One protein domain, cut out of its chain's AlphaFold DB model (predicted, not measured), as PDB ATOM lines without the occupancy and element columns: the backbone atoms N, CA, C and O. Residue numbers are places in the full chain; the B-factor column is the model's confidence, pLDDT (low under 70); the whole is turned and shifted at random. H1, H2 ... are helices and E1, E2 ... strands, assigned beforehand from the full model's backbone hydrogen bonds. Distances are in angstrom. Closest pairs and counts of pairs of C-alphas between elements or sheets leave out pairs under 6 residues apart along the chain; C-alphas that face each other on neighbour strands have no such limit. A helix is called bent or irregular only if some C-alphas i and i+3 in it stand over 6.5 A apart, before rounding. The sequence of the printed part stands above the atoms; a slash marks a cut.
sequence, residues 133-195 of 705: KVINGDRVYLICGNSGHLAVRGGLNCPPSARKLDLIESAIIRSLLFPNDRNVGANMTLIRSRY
ATOM      1  N   LYS A 133       5.045  70.896 172.365       92.31
ATOM      2  CA  LYS A 133       5.156  69.953 173.489       92.31
ATOM      3  C   LYS A 133       4.241  68.750 173.282       92.31
ATOM      4  O   LYS A 133       3.129  68.905 172.791       92.31
ATOM      5  N   VAL A 134       4.708  67.568 173.679       91.00
ATOM      6  CA  VAL A 134       3.880  66.356 173.720       91.00
ATOM      7  C   VAL A 134       3.035  66.346 174.999       91.00
ATOM      8  O   VAL A 134       3.555  66.597 176.088       91.00
ATOM      9  N   ILE A 135       1.740  66.070 174.858       86.75
ATOM     10  CA  ILE A 135       0.741  65.974 175.927       86.75
ATOM     11  C   ILE A 135      -0.112  64.745 175.619       86.75
ATOM     12  O   ILE A 135      -0.703  64.679 174.550       86.75
ATOM     13  N   ASN A 136      -0.168  63.762 176.519       90.94
ATOM     14  CA  ASN A 136      -0.961  62.530 176.342       90.94
ATOM     15  C   ASN A 136      -0.686  61.756 175.024       90.94
ATOM     16  O   ASN A 136      -1.532  60.998 174.569       90.94
ATOM     17  N   GLY A 137       0.494  61.945 174.418       91.06
ATOM     18  CA  GLY A 137       0.875  61.406 173.103       91.06
ATOM     19  C   GLY A 137       0.851  62.446 171.974       91.06
ATOM     20  O   GLY A 137       1.736  62.439 171.118       91.06
ATOM     21  N   ASP A 138      -0.062  63.417 172.026       90.25
ATOM     22  CA  ASP A 138      -0.226  64.444 170.995       90.25
ATOM     23  C   ASP A 138       0.806  65.571 171.100       90.25
ATOM     24  O   ASP A 138       0.984  66.193 172.149       90.25
ATOM     25  N   ARG A 139       1.468  65.902 169.985       89.44
ATOM     26  CA  ARG A 139       2.392  67.046 169.898       89.44
ATOM     27  C   ARG A 139       1.636  68.328 169.544       89.44
ATOM     28  O   ARG A 139       1.295  68.530 168.385       89.44
ATOM     29  N   VAL A 140       1.403  69.190 170.532       91.12
ATOM     30  CA  VAL A 140       0.690  70.475 170.408       91.12
ATOM     31  C   VAL A 140       1.650  71.614 170.057       91.12
ATOM     32  O   VAL A 140       2.720  71.730 170.665       91.12
ATOM     33  N   TYR A 141       1.267  72.479 169.107       92.44
ATOM     34  CA  TYR A 141       2.076  73.618 168.657       92.44
ATOM     35  C   TYR A 141       1.662  74.957 169.303       92.44
ATOM     36  O   TYR A 141       0.503  75.361 169.239       92.44
ATOM     37  N   LEU A 142       2.619  75.698 169.882       88.38
ATOM     38  CA  LEU A 142       2.369  76.929 170.658       88.38
ATOM     39  C   LEU A 142       1.806  78.118 169.857       88.38
ATOM     40  O   LEU A 142       1.356  79.083 170.471       88.38
ATOM     41  N   ILE A 143       1.878  78.102 168.521       87.44
ATOM     42  CA  ILE A 143       1.527  79.262 167.673       87.44
ATOM     43  C   ILE A 143       0.126  79.144 167.040       87.44
ATOM     44  O   ILE A 143      -0.455  80.163 166.670       87.44
ATOM     45  N   CYS A 144      -0.454  77.943 166.956       91.75
ATOM     46  CA  CYS A 144      -1.824  77.726 166.457       91.75
ATOM     47  C   CYS A 144      -2.694  76.835 167.366       91.75
ATOM     48  O   CYS A 144      -3.882  76.693 167.107       91.75
ATOM     49  N   GLY A 145      -2.137  76.217 168.413       88.81
ATOM     50  CA  GLY A 145      -2.868  75.351 169.347       88.81
ATOM     51  C   GLY A 145      -3.186  73.947 168.815       88.81
ATOM     52  O   GLY A 145      -3.434  73.046 169.612       88.81
ATOM     53  N   ASN A 146      -3.125  73.731 167.500       90.81
ATOM     54  CA  ASN A 146      -3.383  72.430 166.885       90.81
ATOM     55  C   ASN A 146      -2.259  71.415 167.177       90.81
ATOM     56  O   ASN A 146      -1.093  71.774 167.377       90.81
ATOM     57  N   SER A 147      -2.619  70.130 167.172       90.81
ATOM     58  CA  SER A 147      -1.702  68.997 167.328       90.81
ATOM     59  C   SER A 147      -1.042  68.572 166.002       90.81
ATOM     60  O   SER A 147      -1.269  69.167 164.945       90.81
ATOM     61  N   GLY A 148      -0.178  67.555 166.054       86.19
ATOM     62  CA  GLY A 148       0.268  66.778 164.889       86.19
ATOM     63  C   GLY A 148       1.387  67.378 164.028       86.19
ATOM     64  O   GLY A 148       1.775  66.756 163.045       86.19
ATOM     65  N   HIS A 149       1.936  68.549 164.365       82.69
ATOM     66  CA  HIS A 149       2.965  69.211 163.546       82.69
ATOM     67  C   HIS A 149       4.033  69.947 164.380       82.69
ATOM     68  O   HIS A 149       4.044  69.903 165.612       82.69
ATOM     69  N   LEU A 150       5.007  70.547 163.690       78.56
ATOM     70  CA  LEU A 150       6.295  70.988 164.232       78.56
ATOM     71  C   LEU A 150       6.680  72.378 163.717       78.56
ATOM     72  O   LEU A 150       6.535  72.652 162.527       78.56
ATOM     73  N   ALA A 151       7.290  73.210 164.568       74.12
ATOM     74  CA  ALA A 151       8.068  74.339 164.065       74.12
ATOM     75  C   ALA A 151       9.360  73.832 163.424       74.12
ATOM     76  O   ALA A 151      10.232  73.292 164.107       74.12
ATOM     77  N   VAL A 152       9.527  74.101 162.135       72.88
ATOM     78  CA  VAL A 152      10.853  74.148 161.517       72.88
ATOM     79  C   VAL A 152      11.326  75.599 161.600       72.88
ATOM     80  O   VAL A 152      10.579  76.514 161.258       72.88
ATOM     81  N   ARG A 153      12.555  75.844 162.078       60.34
ATOM     82  CA  ARG A 153      13.090  77.210 162.267       60.34
ATOM     83  C   ARG A 153      12.927  78.054 160.990       60.34
ATOM     84  O   ARG A 153      13.520  77.743 159.957       60.34
ATOM     85  N   GLY A 154      12.136  79.124 161.082       58.75
ATOM     86  CA  GLY A 154      11.855  80.051 159.977       58.75
ATOM     87  C   GLY A 154      10.660  79.696 159.078       58.75
ATOM     88  O   GLY A 154      10.371  80.471 158.176       58.75
ATOM     89  N   GLY A 155       9.954  78.581 159.311       58.66
ATOM     90  CA  GLY A 155       8.766  78.179 158.546       58.66
ATOM     91  C   GLY A 155       7.518  78.029 159.423       58.66
ATOM     92  O   GLY A 155       7.547  77.355 160.455       58.66
ATOM     93  N   LEU A 156       6.403  78.640 159.013       65.81
ATOM     94  CA  LEU A 156       5.091  78.407 159.624       65.81
ATOM     95  C   LEU A 156       4.449  77.156 159.012       65.81
ATOM     96  O   LEU A 156       3.539  77.261 158.198       65.81
ATOM     97  N   ASN A 157       4.885  75.971 159.446       72.69
ATOM     98  CA  ASN A 157       4.321  74.680 159.015       72.69
ATOM     99  C   ASN A 157       2.926  74.390 159.624       72.69
ATOM    100  O   ASN A 157       2.563  73.235 159.847       72.69
ATOM    101  N   CYS A 158       2.148  75.431 159.924       82.19
ATOM    102  CA  CYS A 158       0.733  75.305 160.248       82.19
ATOM    103  C   CYS A 158      -0.035  74.873 158.985       82.19
ATOM    104  O   CYS A 158       0.262  75.388 157.905       82.19
ATOM    105  N   PRO A 159      -1.070  74.020 159.092       81.19
ATOM    106  CA  PRO A 159      -2.045  73.856 158.015       81.19
ATOM    107  C   PRO A 159      -2.619  75.222 157.583       81.19
ATOM    108  O   PRO A 159      -2.859  76.054 158.460       81.19
ATOM    109  N   PRO A 160      -2.906  75.474 156.290       82.12
ATOM    110  CA  PRO A 160      -3.442  76.767 155.834       82.12
ATOM    111  C   PRO A 160      -4.766  77.185 156.498       82.12
ATOM    112  O   PRO A 160      -5.075  78.370 156.574       82.12
ATOM    113  N   SER A 161      -5.533  76.216 157.004       83.31
ATOM    114  CA  SER A 161      -6.777  76.404 157.761       83.31
ATOM    115  C   SER A 161      -6.581  76.644 159.266       83.31
ATOM    116  O   SER A 161      -7.545  76.932 159.973       83.31
ATOM    117  N   ALA A 162      -5.362  76.506 159.796       82.50
ATOM    118  CA  ALA A 162      -5.105  76.630 161.224       82.50
ATOM    119  C   ALA A 162      -5.027  78.105 161.641       82.50
ATOM    120  O   ALA A 162      -4.037  78.792 161.370       82.50
ATOM    121  N   ARG A 163      -6.052  78.579 162.363       88.94
ATOM    122  CA  ARG A 163      -6.039  79.897 163.010       88.94
ATOM    123  C   ARG A 163      -4.762  80.047 163.844       88.94
ATOM    124  O   ARG A 163      -4.492  79.259 164.747       88.94
ATOM    125  N   LYS A 164      -3.994  81.099 163.565       87.75
ATOM    126  CA  LYS A 164      -2.897  81.528 164.433       87.75
ATOM    127  C   LYS A 164      -3.489  82.062 165.740       87.75
ATOM    128  O   LYS A 164      -4.406  82.882 165.700       87.75
ATOM    129  N   LEU A 165      -2.963  81.600 166.868       89.06
ATOM    130  CA  LEU A 165      -3.323  82.119 168.186       89.06
ATOM    131  C   LEU A 165      -2.866  83.574 168.307       89.06
ATOM    132  O   LEU A 165      -1.807  83.944 167.785       89.06
ATOM    133  N   ASP A 166      -3.631  84.388 169.027       88.50
ATOM    134  CA  ASP A 166      -3.182  85.728 169.388       88.50
ATOM    135  C   ASP A 166      -2.057  85.691 170.448       88.50
ATOM    136  O   ASP A 166      -1.636  84.634 170.942       88.50
ATOM    137  N   LEU A 167      -1.500  86.860 170.771       81.81
ATOM    138  CA  LEU A 167      -0.365  86.974 171.692       81.81
ATOM    139  C   LEU A 167      -0.727  86.590 173.141       81.81
ATOM    140  O   LEU A 167       0.151  86.193 173.904       81.81
ATOM    141  N   ILE A 168      -2.001  86.694 173.522       83.50
ATOM    142  CA  ILE A 168      -2.528  86.345 174.843       83.50
ATOM    143  C   ILE A 168      -2.832  84.844 174.895       83.50
ATOM    144  O   ILE A 168      -2.365  84.164 175.806       83.50
ATOM    145  N   GLU A 169      -3.532  84.305 173.895       85.12
ATOM    146  CA  GLU A 169      -3.816  82.871 173.748       85.12
ATOM    147  C   GLU A 169      -2.522  82.039 173.741       85.12
ATOM    148  O   GLU A 169      -2.375  81.085 174.513       85.12
ATOM    149  N   SER A 170      -1.537  82.439 172.929       83.25
ATOM    150  CA  SER A 170      -0.233  81.766 172.861       83.25
ATOM    151  C   SER A 170       0.601  81.935 174.140       83.25
ATOM    152  O   SER A 170       1.290  80.994 174.539       83.25
ATOM    153  N   ALA A 171       0.507  83.070 174.846       82.94
ATOM    154  CA  ALA A 171       1.144  83.247 176.154       82.94
ATOM    155  C   ALA A 171       0.488  82.390 177.252       82.94
ATOM    156  O   ALA A 171       1.201  81.793 178.065       82.94
ATOM    157  N   ILE A 172      -0.843  82.262 177.248       83.75
ATOM    158  CA  ILE A 172      -1.587  81.384 178.161       83.75
ATOM    159  C   ILE A 172      -1.201  79.926 177.909       83.75
ATOM    160  O   ILE A 172      -0.792  79.246 178.851       83.75
ATOM    161  N   ILE A 173      -1.230  79.448 176.661       84.62
ATOM    162  CA  ILE A 173      -0.838  78.064 176.352       84.62
ATOM    163  C   ILE A 173       0.642  77.832 176.691       84.62
ATOM    164  O   ILE A 173       0.965  76.838 177.339       84.62
ATOM    165  N   ARG A 174       1.548  78.776 176.397       86.12
ATOM    166  CA  ARG A 174       2.951  78.695 176.846       86.12
ATOM    167  C   ARG A 174       3.065  78.578 178.370       86.12
ATOM    168  O   ARG A 174       3.862  77.770 178.836       86.12
ATOM    169  N   SER A 175       2.255  79.316 179.137       86.00
ATOM    170  CA  SER A 175       2.249  79.243 180.608       86.00
ATOM    171  C   SER A 175       1.800  77.880 181.147       86.00
ATOM    172  O   SER A 175       2.383  77.382 182.107       86.00
ATOM    173  N   LEU A 176       0.817  77.247 180.495       84.94
ATOM    174  CA  LEU A 176       0.303  75.926 180.867       84.94
ATOM    175  C   LEU A 176       1.276  74.805 180.475       84.94
ATOM    176  O   LEU A 176       1.457  73.842 181.219       84.94
ATOM    177  N   LEU A 177       1.929  74.926 179.315       83.94
ATOM    178  CA  LEU A 177       2.839  73.898 178.805       83.94
ATOM    179  C   LEU A 177       4.256  74.007 179.389       83.94
ATOM    180  O   LEU A 177       4.922  72.980 179.550       83.94
ATOM    181  N   PHE A 178       4.701  75.209 179.763       88.50
ATOM    182  CA  PHE A 178       6.033  75.482 180.310       88.50
ATOM    183  C   PHE A 178       5.951  76.308 181.614       88.50
ATOM    184  O   PHE A 178       6.466  77.424 181.665       88.50
ATOM    185  N   PRO A 179       5.364  75.767 182.704       76.44
ATOM    186  CA  PRO A 179       5.169  76.500 183.966       76.44
ATOM    187  C   PRO A 179       6.474  76.931 184.664       76.44
ATOM    188  O   PRO A 179       6.446  77.782 185.549       76.44
ATOM    189  N   ASN A 180       7.617  76.373 184.247       79.56
ATOM    190  CA  ASN A 180       8.955  76.720 184.739       79.56
ATOM    191  C   ASN A 180       9.706  77.730 183.835       79.56
ATOM    192  O   ASN A 180      10.847  78.078 184.142       79.56
ATOM    193  N   ASP A 181       9.115  78.204 182.726       77.94
ATOM    194  CA  ASP A 181       9.704  79.266 181.893       77.94
ATOM    195  C   ASP A 181       9.704  80.589 182.677       77.94
ATOM    196  O   ASP A 181       8.662  81.211 182.891       77.94
ATOM    197  N   ARG A 182      10.897  81.037 183.091       65.88
ATOM    198  CA  ARG A 182      11.099  82.272 183.873       65.88
ATOM    199  C   ARG A 182      10.489  83.509 183.196       65.88
ATOM    200  O   ARG A 182      10.114  84.453 183.887       65.88
ATOM    201  N   ASN A 183      10.337  83.493 181.870       69.50
ATOM    202  CA  ASN A 183       9.789  84.606 181.098       69.50
ATOM    203  C   ASN A 183       8.254  84.666 181.128       69.50
ATOM    204  O   ASN A 183       7.690  85.723 180.855       69.50
ATOM    205  N   VAL A 184       7.552  83.578 181.474       71.31
ATOM    206  CA  VAL A 184       6.075  83.540 181.496       71.31
ATOM    207  C   VAL A 184       5.497  84.572 182.465       71.31
ATOM    208  O   VAL A 184       4.562  85.284 182.104       71.31
ATOM    209  N   GLY A 185       6.074  84.712 183.662       66.50
ATOM    210  CA  GLY A 185       5.619  85.703 184.645       66.50
ATOM    211  C   GLY A 185       5.796  87.147 184.163       66.50
ATOM    212  O   GLY A 185       4.881  87.962 184.295       66.50
ATOM    213  N   ALA A 186       6.942  87.453 183.544       68.06
ATOM    214  CA  ALA A 186       7.223  88.771 182.977       68.06
ATOM    215  C   ALA A 186       6.298  89.081 181.787       68.06
ATOM    216  O   ALA A 186       5.627  90.113 181.778       68.06
ATOM    217  N   ASN A 187       6.181  88.150 180.837       64.88
ATOM    218  CA  ASN A 187       5.347  88.303 179.646       64.88
ATOM    219  C   ASN A 187       3.861  88.448 180.002       64.88
ATOM    220  O   ASN A 187       3.214  89.359 179.500       64.88
ATOM    221  N   MET A 188       3.320  87.635 180.917       71.44
ATOM    222  CA  MET A 188       1.922  87.776 181.359       71.44
ATOM    223  C   MET A 188       1.661  89.099 182.094       71.44
ATOM    224  O   MET A 188       0.550  89.622 182.028       71.44
ATOM    225  N   THR A 189       2.666  89.664 182.769       67.94
ATOM    226  CA  THR A 189       2.554  90.981 183.417       67.94
ATOM    227  C   THR A 189       2.565  92.110 182.381       67.94
ATOM    228  O   THR A 189       1.704  92.987 182.426       67.94
ATOM    229  N   LEU A 190       3.472  92.046 181.400       69.81
ATOM    230  CA  LEU A 190       3.616  93.041 180.331       69.81
ATOM    231  C   LEU A 190       2.478  92.994 179.291       69.81
ATOM    232  O   LEU A 190       2.093  94.024 178.742       69.81
ATOM    233  N   ILE A 191       1.899  91.816 179.044       69.06
ATOM    234  CA  ILE A 191       0.688  91.659 178.225       69.06
ATOM    235  C   ILE A 191      -0.522  92.259 178.950       69.06
ATOM    236  O   ILE A 191      -1.291  92.998 178.337       69.06
ATOM    237  N   ARG A 192      -0.671  92.016 180.263       64.81
ATOM    238  CA  ARG A 192      -1.755  92.613 181.062       64.81
ATOM    239  C   ARG A 192      -1.681  94.138 181.092       64.81
ATOM    240  O   ARG A 192      -2.699  94.771 180.838       64.81
ATOM    241  N   SER A 193      -0.514  94.732 181.359       62.66
ATOM    242  CA  SER A 193      -0.393  96.199 181.399       62.66
ATOM    243  C   SER A 193      -0.724  96.846 180.049       62.66
ATOM    244  O   SER A 193      -1.449  97.835 180.014       62.66
ATOM    245  N   ARG A 194      -0.299  96.247 178.928       61.00
ATOM    246  CA  ARG A 194      -0.683  96.721 177.586       61.00
ATOM    247  C   ARG A 194      -2.183  96.591 177.314       61.00
ATOM    248  O   ARG A 194      -2.775  97.540 176.813       61.00
ATOM    249  N   TYR A 195      -2.800  95.464 177.672       63.34
ATOM    250  CA  TYR A 195      -4.229  95.234 177.436       63.34
ATOM    251  C   TYR A 195      -5.123  96.194 178.240       63.34
ATOM    252  O   TYR A 195      -6.090  96.732 177.704       63.34
TER     253      TYR A 195
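AT A GLANCE: This is residues 133 to 195 of the 705 residues of an uncharacterized protein of Uncinula necator (UniProt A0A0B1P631). A small hairpin of two strands, E1 and E2, together with a long loop of residues 142 to 166, makes one end of this domain, and a helical hairpin of H1 and H2 makes the other. H1 lies between the strand hairpin and H2, while H2 is on the far side of H1, away from the strands. The printed part has 63 residues with two named strands and two named helices, in the order E1, E2, H1, H2; the sheet has the order E1 - E2 and is antiparallel, and the class is mixed, helices and strands. The whole is only just compact, close to loose, with a radius of gyration of the C-alphas of 12.6 A, and it spans 32 by 24 by 19 A.

IN THESE COORDINATES: Find C-alpha 133 at (5.156, 69.953, 173.489), where E1 begins; it covers residues 133 to 135, 6.4 A from first to last C-alpha. E2, residues 138 to 141, runs 9.7 A. Look next at C-alpha 167, at (-0.365, 86.974, 171.692), where H1 begins; it covers residues 167 to 177 and is 15.2 A long. H2, residues 182 to 195, is the longest helix at 21.1 A and ends at C-alpha 195, at (-4.229, 95.234, 177.436). H2 is irregular, but only just: C-alphas 182 and 185 are 6.51 A apart.

HOW THE PARTS SIT: Begin at the sheet, where E1 and E2 form a hairpin and are antiparallel, with 142 degrees between their directions. The C-alphas of Val 134 and Arg 139 face each other at 4.2 A. Look at N 135 and O 138, 2.8 A apart, and at N 140 and O 133, 2.9 A apart, both pairs within hydrogen-bond range. From the sheet go to H1: E2 and H1 are near each other, with 5 pairs of C-alphas within 10 A. The closest C-alphas of E1 and H1 are those of Lys 133 and Leu 177, 7.0 A apart. H1 and H2 touch and form a helical hairpin, opposite ways at a shallow tilt of 28 degrees; their closest C-alphas are those of Ser 175 and Val 184, 5.8 A apart. H2 is apart from E1 and from E2. In H1 every O i to N i+4 pair is within hydrogen-bond range; in H2 it is 9 of 10.

THE WHOLE: The two C-alphas farthest apart are those of Gly 137 and Ser 193, at 35.8 A. The printed part has no cut. The links E1 to E2 and H1 to H2 are tight, and E2 to H1 is a long link of 25 residues. The mean pLDDT of the printed part is 79.6; look for values under 70 at residues 153 to 156, 182 to 183, 185 to 187 and 189 to 195.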